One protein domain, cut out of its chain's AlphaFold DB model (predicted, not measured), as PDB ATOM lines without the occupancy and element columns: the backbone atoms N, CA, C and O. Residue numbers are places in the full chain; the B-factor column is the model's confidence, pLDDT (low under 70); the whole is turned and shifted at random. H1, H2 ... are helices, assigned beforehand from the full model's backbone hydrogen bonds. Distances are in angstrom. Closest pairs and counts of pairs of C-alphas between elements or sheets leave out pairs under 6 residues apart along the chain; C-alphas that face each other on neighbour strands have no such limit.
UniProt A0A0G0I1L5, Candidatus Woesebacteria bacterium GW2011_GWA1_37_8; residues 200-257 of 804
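What this domain is: This is residues 200 to 257 of the 804 residues of a protein of Candidatus Woesebacteria bacterium GW2011_GWA1_37_8 (UniProt A0A0G0I1L5). Four short helices make a small body in which H1 ends against the side of H4, the two set crosswise, while H2 and H3 pack on each other at the opposite end of the longest axis. H3 and H4 follow each other along the chain without packing together, and the last residues of H4 lead to a short tail at the far end of that axis. The printed part has 58 residues with four named helices, in the order H1, H2, H3, H4, and no named strand; the class is all helix. The whole is compact, with a radius of gyration of the C-alphas of 10.3 A, and elongated, spanning 29 by 19 by 17 A.

How they stand to each other: Begin with H1, residues 200 to 211, which shares the greatest helix length, 12 residues, with H4, residues 244 to 255. Look at residues 209 to 211, with which alone H1 touches H4: the closest C-alphas, those of Ile 210 and Ser 251, are 4.1 A apart, and the lines stand about perpendicular at 87 degrees. With residues 202 to 205 alone, H1 only just touches H3, residues 229 to 238, with 3 pairs of C-alphas within 8 A; the closest C-alphas, those of Ile 202 and Ile 235, are 6.7 A apart. The lines of H1 and H3 are about perpendicular, at 82 degrees. Go on from H3 to H2, residues 217 to 222: they touch, the closest C-alphas being those of Ala 221 and Asn 229, 5.1 A apart, at a steep tilt of 47 degrees, opposite ways. H1 and H2 are close but not clearly touching; their closest C-alphas, those of Gln 208 and Ile 220, are 7.1 A apart, and their lines are only just about perpendicular, at 70.3 degrees. H4 is apart from both H2 and H3. The helix packing is mostly crossed: none of the 3 touching pairs is at a shallow tilt. In H1, H2, H3 and H4, every O i to N i+4 pair is within hydrogen-bond range.

Where its parts are: Find C-alpha 200 at (-33.761, 33.845, -21.233); from there H1 runs 16.4 A to C-alpha 211. H2 runs 8.6 A from Thr 217 to Lys 222. Find H3 at C-alpha 229, (-18.695, 41.123, -20.657), and go 14.3 A to Lys 238. H4 runs 16.6 A from Tyr 244 to C-alpha 255 at (-40.128, 48.482, -9.651).

The domain as a whole: The two C-alphas farthest apart are those of His 230 and Gly 257, 30.9 A. The printed part has no cut. The links H1 to H2 and H3 to H4 are tight, and H2 to H3 is short; none is long. The mean pLDDT of the printed part is 83.5, and the model's confidence is low, under 70, at residues 255 to 257.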
ATOM      1  N   ASN A 200     -33.979  34.107 -22.661       81.19
ATOM      2  CA  ASN A 200     -33.761  33.845 -21.233       81.19
ATOM      3  C   ASN A 200     -32.518  34.560 -20.689       81.19
ATOM      4  O   ASN A 200     -32.535  35.127 -19.599       81.19
ATOM      5  N   VAL A 201     -31.439  34.568 -21.472       82.81
ATOM      6  CA  VAL A 201     -30.182  35.222 -21.103       82.81
ATOM      7  C   VAL A 201     -30.332  36.744 -21.133       82.81
ATOM      8  O   VAL A 201     -29.816  37.436 -20.257       82.81
ATOM      9  N   ILE A 202     -31.070  37.271 -22.113       85.88
ATOM     10  CA  ILE A 202     -31.386  38.702 -22.201       85.88
ATOM     11  C   ILE A 202     -32.208  39.135 -20.983       85.88
ATOM     12  O   ILE A 202     -31.847  40.114 -20.329       85.88
ATOM     13  N   ASN A 203     -33.253  38.379 -20.640       87.19
ATOM     14  CA  ASN A 203     -34.110  38.670 -19.494       87.19
ATOM     15  C   ASN A 203     -33.330  38.613 -18.181       87.19
ATOM     16  O   ASN A 203     -33.449  39.527 -17.378       87.19
ATOM     17  N   ALA A 204     -32.448  37.629 -17.995       86.50
ATOM     18  CA  ALA A 204     -31.615  37.541 -16.797       86.50
ATOM     19  C   ALA A 204     -30.672  38.753 -16.633       86.50
ATOM     20  O   ALA A 204     -30.522  39.277 -15.527       86.50
ATOM     21  N   VAL A 205     -30.090  39.260 -17.730       87.75
ATOM     22  CA  VAL A 205     -29.294  40.501 -17.704       87.75
ATOM     23  C   VAL A 205     -30.171  41.706 -17.344       87.75
ATOM     24  O   VAL A 205     -29.757  42.539 -16.541       87.75
ATOM     25  N   LEU A 206     -31.381  41.808 -17.904       89.62
ATOM     26  CA  LEU A 206     -32.311  42.904 -17.606       89.62
ATOM     27  C   LEU A 206     -32.817  42.856 -16.156       89.62
ATOM     28  O   LEU A 206     -32.885  43.903 -15.517       89.62
ATOM     29  N   THR A 207     -33.075  41.672 -15.598       89.06
ATOM     30  CA  THR A 207     -33.417  41.493 -14.178       89.06
ATOM     31  C   THR A 207     -32.289  41.987 -13.277       89.06
ATOM     32  O   THR A 207     -32.537  42.762 -12.355       89.06
ATOM     33  N   GLN A 208     -31.029  41.663 -13.595       88.62
ATOM     34  CA  GLN A 208     -29.882  42.193 -12.849       88.62
ATOM     35  C   GLN A 208     -29.768  43.722 -12.926       88.62
ATOM     36  O   GLN A 208     -29.350  44.358 -11.958       88.62
ATOM     37  N   VAL A 209     -30.173  44.330 -14.045       88.88
ATOM     38  CA  VAL A 209     -30.245  45.793 -14.187       88.88
ATOM     39  C   VAL A 209     -31.381  46.392 -13.351       88.88
ATOM     40  O   VAL A 209     -31.201  47.466 -12.780       88.88
ATOM     41  N   ILE A 210     -32.528  45.711 -13.251       89.19
ATOM     42  CA  ILE A 210     -33.657  46.149 -12.420       89.19
ATOM     43  C   ILE A 210     -33.287  46.070 -10.937       89.19
ATOM     44  O   ILE A 210     -33.516  47.026 -10.196       89.19
ATOM     45  N   GLU A 211     -32.683  44.974 -10.491       86.81
ATOM     46  CA  GLU A 211     -32.285  44.793  -9.093       86.81
ATOM     47  C   GLU A 211     -31.140  45.733  -8.703       86.81
ATOM     48  O   GLU A 211     -31.229  46.419  -7.681       86.81
ATOM     49  N   ASN A 212     -30.092  45.805  -9.536       87.88
ATOM     50  CA  ASN A 212     -28.814  46.441  -9.219       87.88
ATOM     51  C   ASN A 212     -28.312  47.368 -10.358       87.88
ATOM     52  O   ASN A 212     -27.290  47.072 -10.995       87.88
ATOM     53  N   PRO A 213     -28.963  48.522 -10.614       88.69
ATOM     54  CA  PRO A 213     -28.631  49.411 -11.741       88.69
ATOM     55  C   PRO A 213     -27.206  50.003 -11.690       88.69
ATOM     56  O   PRO A 213     -26.653  50.408 -12.721       88.69
ATOM     57  N   GLN A 214     -26.586  50.019 -10.505       87.56
ATOM     58  CA  GLN A 214     -25.229  50.506 -10.241       87.56
ATOM     59  C   GLN A 214     -24.101  49.590 -10.726       87.56
ATOM     60  O   GLN A 214     -22.951  50.027 -10.786       87.56
ATOM     61  N   LEU A 215     -24.384  48.334 -11.081       87.19
ATOM     62  CA  LEU A 215     -23.334  47.407 -11.499       87.19
ATOM     63  C   LEU A 215     -22.755  47.778 -12.875       87.19
ATOM     64  O   LEU A 215     -23.459  48.202 -13.797       87.19
ATOM     65  N   SER A 216     -21.435  47.618 -13.011       85.50
ATOM     66  CA  SER A 216     -20.737  47.754 -14.295       85.50
ATOM     67  C   SER A 216     -21.024  46.548 -15.197       85.50
ATOM     68  O   SER A 216     -21.347  45.472 -14.695       85.50
ATOM     69  N   THR A 217     -20.839  46.675 -16.516       86.81
ATOM     70  CA  THR A 217     -20.990  45.537 -17.450       86.81
ATOM     71  C   THR A 217     -20.123  44.346 -17.044       86.81
ATOM     72  O   THR A 217     -20.556  43.203 -17.144       86.81
ATOM     73  N   HIS A 218     -18.928  44.628 -16.519       85.69
ATOM     74  CA  HIS A 218     -17.991  43.618 -16.049       85.69
ATOM     75  C   HIS A 218     -18.486  42.936 -14.768       85.69
ATOM     76  O   HIS A 218     -18.391  41.722 -14.636       85.69
ATOM     77  N   SER A 219     -19.072  43.699 -13.842       87.31
ATOM     78  CA  SER A 219     -19.659  43.167 -12.606       87.31
ATOM     79  C   SER A 219     -20.927  42.351 -12.864       87.31
ATOM     80  O   SER A 219     -21.129  41.342 -12.199       87.31
ATOM     81  N   ILE A 220     -21.758  42.765 -13.828       87.25
ATOM     82  CA  ILE A 220     -22.952  42.018 -14.257       87.25
ATOM     83  C   ILE A 220     -22.526  40.697 -14.901       87.25
ATOM     84  O   ILE A 220     -23.026  39.650 -14.514       87.25
ATOM     85  N   ALA A 221     -21.547  40.728 -15.811       88.12
ATOM     86  CA  ALA A 221     -21.007  39.513 -16.420       88.12
ATOM     87  C   ALA A 221     -20.355  38.582 -15.387       88.12
ATOM     88  O   ALA A 221     -20.544  37.381 -15.449       88.12
ATOM     89  N   LYS A 222     -19.646  39.111 -14.381       88.00
ATOM     90  CA  LYS A 222     -19.057  38.285 -13.313       88.00
ATOM     91  C   LYS A 222     -20.105  37.603 -12.423       88.00
ATOM     92  O   LYS A 222     -19.805  36.585 -11.816       88.00
ATOM     93  N   LYS A 223     -21.311  38.168 -12.315       84.81
ATOM     94  CA  LYS A 223     -22.437  37.552 -11.597       84.81
ATOM     95  C   LYS A 223     -23.208  36.534 -12.445       84.81
ATOM     96  O   LYS A 223     -24.128  35.909 -11.930       84.81
ATOM     97  N   MET A 224     -22.886  36.409 -13.732       79.88
ATOM     98  CA  MET A 224     -23.604  35.562 -14.677       79.88
ATOM     99  C   MET A 224     -22.621  34.680 -15.442       79.88
ATOM    100  O   MET A 224     -21.970  35.136 -16.377       79.88
ATOM    101  N   ASP A 225     -22.579  33.390 -15.128       73.44
ATOM    102  CA  ASP A 225     -21.643  32.460 -15.782       73.44
ATOM    103  C   ASP A 225     -21.941  32.234 -17.278       73.44
ATOM    104  O   ASP A 225     -21.106  31.737 -18.032       73.44
ATOM    105  N   SER A 226     -23.126  32.637 -17.745       76.31
ATOM    106  CA  SER A 226     -23.625  32.380 -19.098       76.31
ATOM    107  C   SER A 226     -23.307  33.468 -20.135       76.31
ATOM    108  O   SER A 226     -23.557  33.252 -21.324       76.31
ATOM    109  N   VAL A 227     -22.774  34.637 -19.743       82.06
ATOM    110  CA  VAL A 227     -22.586  35.777 -20.666       82.06
ATOM    111  C   VAL A 227     -21.246  36.472 -20.472       82.06
ATOM    112  O   VAL A 227     -20.924  36.977 -19.403       82.06
ATOM    113  N   SER A 228     -20.486  36.613 -21.560       84.81
ATOM    114  CA  SER A 228     -19.262  37.418 -21.544       84.81
ATOM    115  C   SER A 228     -19.560  38.910 -21.343       84.81
ATOM    116  O   SER A 228     -20.610  39.419 -21.738       84.81
ATOM    117  N   ASN A 229     -18.589  39.663 -20.818       87.81
ATOM    118  CA  ASN A 229     -18.695  41.123 -20.657       87.81
ATOM    119  C   ASN A 229     -19.124  41.836 -21.958       87.81
ATOM    120  O   ASN A 229     -19.968  42.732 -21.938       87.81
ATOM    121  N   HIS A 230     -18.604  41.394 -23.108       82.00
ATOM    122  CA  HIS A 230     -18.990  41.945 -24.409       82.00
ATOM    123  C   HIS A 230     -20.445  41.592 -24.788       82.00
ATOM    124  O   HIS A 230     -21.121  42.378 -25.456       82.00
ATOM    125  N   GLY A 231     -20.952  40.431 -24.361       83.56
ATOM    126  CA  GLY A 231     -22.352  40.037 -24.522       83.56
ATOM    127  C   GLY A 231     -23.299  40.931 -23.721       83.56
ATOM    128  O   GLY A 231     -24.232  41.493 -24.293       83.56
ATOM    129  N   VAL A 232     -22.995  41.159 -22.438       88.12
ATOM    130  CA  VAL A 232     -23.753  42.078 -21.570       88.12
ATOM    131  C   VAL A 232     -23.759  43.489 -22.154       88.12
ATOM    132  O   VAL A 232     -24.816  44.099 -22.295       88.12
ATOM    133  N   GLN A 233     -22.600  43.998 -22.583       88.06
ATOM    134  CA  GLN A 233     -22.497  45.328 -23.183       88.06
ATOM    135  C   GLN A 233     -23.334  45.462 -24.466       88.06
ATOM    136  O   GLN A 233     -23.947  46.503 -24.700       88.06
ATOM    137  N   ASN A 234     -23.392  44.419 -25.297       84.62
ATOM    138  CA  ASN A 234     -24.227  44.419 -26.498       84.62
ATOM    139  C   ASN A 234     -25.724  44.405 -26.164       84.62
ATOM    140  O   ASN A 234     -26.481  45.117 -26.825       84.62
ATOM    141  N   ILE A 235     -26.145  43.646 -25.143       87.06
ATOM    142  CA  ILE A 235     -27.533  43.649 -24.656       87.06
ATOM    143  C   ILE A 235     -27.896  45.046 -24.156       87.06
ATOM    144  O   ILE A 235     -28.837  45.649 -24.664       87.06
ATOM    145  N   LEU A 236     -27.106  45.618 -23.244       89.06
ATOM    146  CA  LEU A 236     -27.365  46.963 -22.730       89.06
ATOM    147  C   LEU A 236     -27.392  48.000 -23.856       89.06
ATOM    148  O   LEU A 236     -28.262  48.862 -23.877       89.06
ATOM    149  N   LYS A 237     -26.507  47.891 -24.851       87.25
ATOM    150  CA  LYS A 237     -26.531  48.770 -26.027       87.25
ATOM    151  C   LYS A 237     -27.806  48.624 -26.856       87.25
ATOM    152  O   LYS A 237     -28.309  49.630 -27.344       87.25
ATOM    153  N   LYS A 238     -28.308  47.396 -27.030       82.44
ATOM    154  CA  LYS A 238     -29.527  47.097 -27.798       82.44
ATOM    155  C   LYS A 238     -30.768  47.713 -27.147       82.44
ATOM    156  O   LYS A 238     -31.605  48.241 -27.866       82.44
ATOM    157  N   TYR A 239     -30.845  47.686 -25.817       84.25
ATOM    158  CA  TYR A 239     -31.964  48.245 -25.045       84.25
ATOM    159  C   TYR A 239     -31.752  49.711 -24.621       84.25
ATOM    160  O   TYR A 239     -32.574  50.263 -23.902       84.25
ATOM    161  N   GLY A 240     -30.659  50.356 -25.045       86.19
ATOM    162  CA  GLY A 240     -30.360  51.742 -24.661       86.19
ATOM    163  C   GLY A 240     -29.950  51.921 -23.192       86.19
ATOM    164  O   GLY A 240     -29.975  53.030 -22.690       86.19
ATOM    165  N   LEU A 241     -29.529  50.856 -22.508       89.69
ATOM    166  CA  LEU A 241     -29.197  50.797 -21.076       89.69
ATOM    167  C   LEU A 241     -27.682  50.854 -20.794       89.69
ATOM    168  O   LEU A 241     -27.187  50.362 -19.774       89.69
ATOM    169  N   ASN A 242     -26.897  51.403 -21.723       82.69
ATOM    170  CA  ASN A 242     -25.439  51.462 -21.583       82.69
ATOM    171  C   ASN A 242     -24.987  52.500 -20.550       82.69
ATOM    172  O   ASN A 242     -23.998  52.275 -19.845       82.69
ATOM    173  N   LEU A 243     -25.698  53.622 -20.440       83.56
ATOM    174  CA  LEU A 243     -25.403  54.635 -19.437       83.56
ATOM    175  C   LEU A 243     -26.024  54.231 -18.100       83.56
ATOM    176  O   LEU A 243     -27.091  53.626 -18.038       83.56
ATOM    177  N   TYR A 244     -25.350  54.598 -17.012       80.19
ATOM    178  CA  TYR A 244     -25.854  54.365 -15.657       80.19
ATOM    179  C   TYR A 244     -27.237  55.003 -15.438       80.19
ATOM    180  O   TYR A 244     -28.113  54.371 -14.859       80.19
ATOM    181  N   LYS A 245     -27.454  56.219 -15.962       81.81
ATOM    182  CA  LYS A 245     -28.732  56.935 -15.841       81.81
ATOM    183  C   LYS A 245     -29.895  56.140 -16.446       81.81
ATOM    184  O   LYS A 245     -30.904  55.959 -15.777       81.81
ATOM    185  N   ASP A 246     -29.702  55.591 -17.644       84.94
ATOM    186  CA  ASP A 246     -30.733  54.828 -18.357       84.94
ATOM    187  C   ASP A 246     -31.098  53.533 -17.610       84.94
ATOM    188  O   ASP A 246     -32.269  53.170 -17.526       84.94
ATOM    189  N   ARG A 247     -30.115  52.869 -16.979       88.81
ATOM    190  CA  ARG A 247     -30.349  51.696 -16.113       88.81
ATOM    191  C   ARG A 247     -31.178  52.021 -14.875       88.81
ATOM    192  O   ARG A 247     -32.048  51.236 -14.511       88.81
ATOM    193  N   VAL A 248     -30.924  53.164 -14.239       82.00
ATOM    194  CA  VAL A 248     -31.690  53.617 -13.065       82.00
ATOM    195  C   VAL A 248     -33.131  53.942 -13.458       82.00
ATOM    196  O   VAL A 248     -34.058  53.496 -12.787       82.00
ATOM    197  N   THR A 249     -33.338  54.647 -14.574       81.50
ATOM    198  CA  THR A 249     -34.682  54.936 -15.097       81.50
ATOM    199  C   THR A 249     -35.449  53.651 -15.406       81.50
ATOM    200  O   THR A 249     -36.593  53.505 -14.981       81.50
ATOM    201  N   TYR A 250     -34.797  52.693 -16.069       85.44
ATOM    202  CA  TYR A 250     -35.375  51.387 -16.381       85.44
ATOM    203  C   TYR A 250     -35.714  50.573 -15.120       85.44
ATOM    204  O   TYR A 250     -36.781  49.968 -15.049       85.44
ATOM    205  N   SER A 251     -34.857  50.590 -14.094       86.69
ATOM    206  CA  SER A 251     -35.124  49.947 -12.796       86.69
ATOM    207  C   SER A 251     -36.347  50.555 -12.096       86.69
ATOM    208  O   SER A 251     -37.233  49.821 -11.664       86.69
ATOM    209  N   ASN A 252     -36.444  51.887 -12.041       79.88
ATOM    210  CA  ASN A 252     -37.531  52.586 -11.353       79.88
ATOM    211  C   ASN A 252     -38.896  52.376 -12.026       79.88
ATOM    212  O   ASN A 252     -39.889  52.173 -11.333       79.88
ATOM    213  N   GLN A 253     -38.943  52.372 -13.362       78.31
ATOM    214  CA  GLN A 253     -40.174  52.103 -14.115       78.31
ATOM    215  C   GLN A 253     -40.708  50.687 -13.861       78.31
ATOM    216  O   GLN A 253     -41.913  50.504 -13.730       78.31
ATOM    217  N   ASN A 254     -39.818  49.698 -13.743       75.94
ATOM    218  CA  ASN A 254     -40.205  48.299 -13.547       75.94
ATOM    219  C   ASN A 254     -40.411  47.913 -12.066       75.94
ATOM    220  O   ASN A 254     -41.074  46.918 -11.791       75.94
ATOM    221  N   LYS A 255     -39.896  48.693 -11.099       67.44
ATOM    222  CA  LYS A 255     -40.128  48.482  -9.651       67.44
ATOM    223  C   LYS A 255     -41.469  49.026  -9.144       67.44
ATOM    224  O   LYS A 255     -41.941  48.573  -8.105       67.44
ATOM    225  N   ALA A 256     -42.100  49.956  -9.862       48.88
ATOM    226  CA  ALA A 256     -43.331  50.629  -9.433       48.88
ATOM    227  C   ALA A 256     -44.576  49.714  -9.318       48.88
ATOM    228  O   ALA A 256     -45.607  50.158  -8.824       48.88
ATOM    229  N   GLY A 257     -44.493  48.446  -9.739       47.66
ATOM    230  CA  GLY A 257     -45.593  47.475  -9.668       47.66
ATOM    231  C   GLY A 257     -45.692  46.651  -8.375       47.66
ATOM    232  O   GLY A 257     -46.587  45.817  -8.274       47.66
TER     233      GLY A 257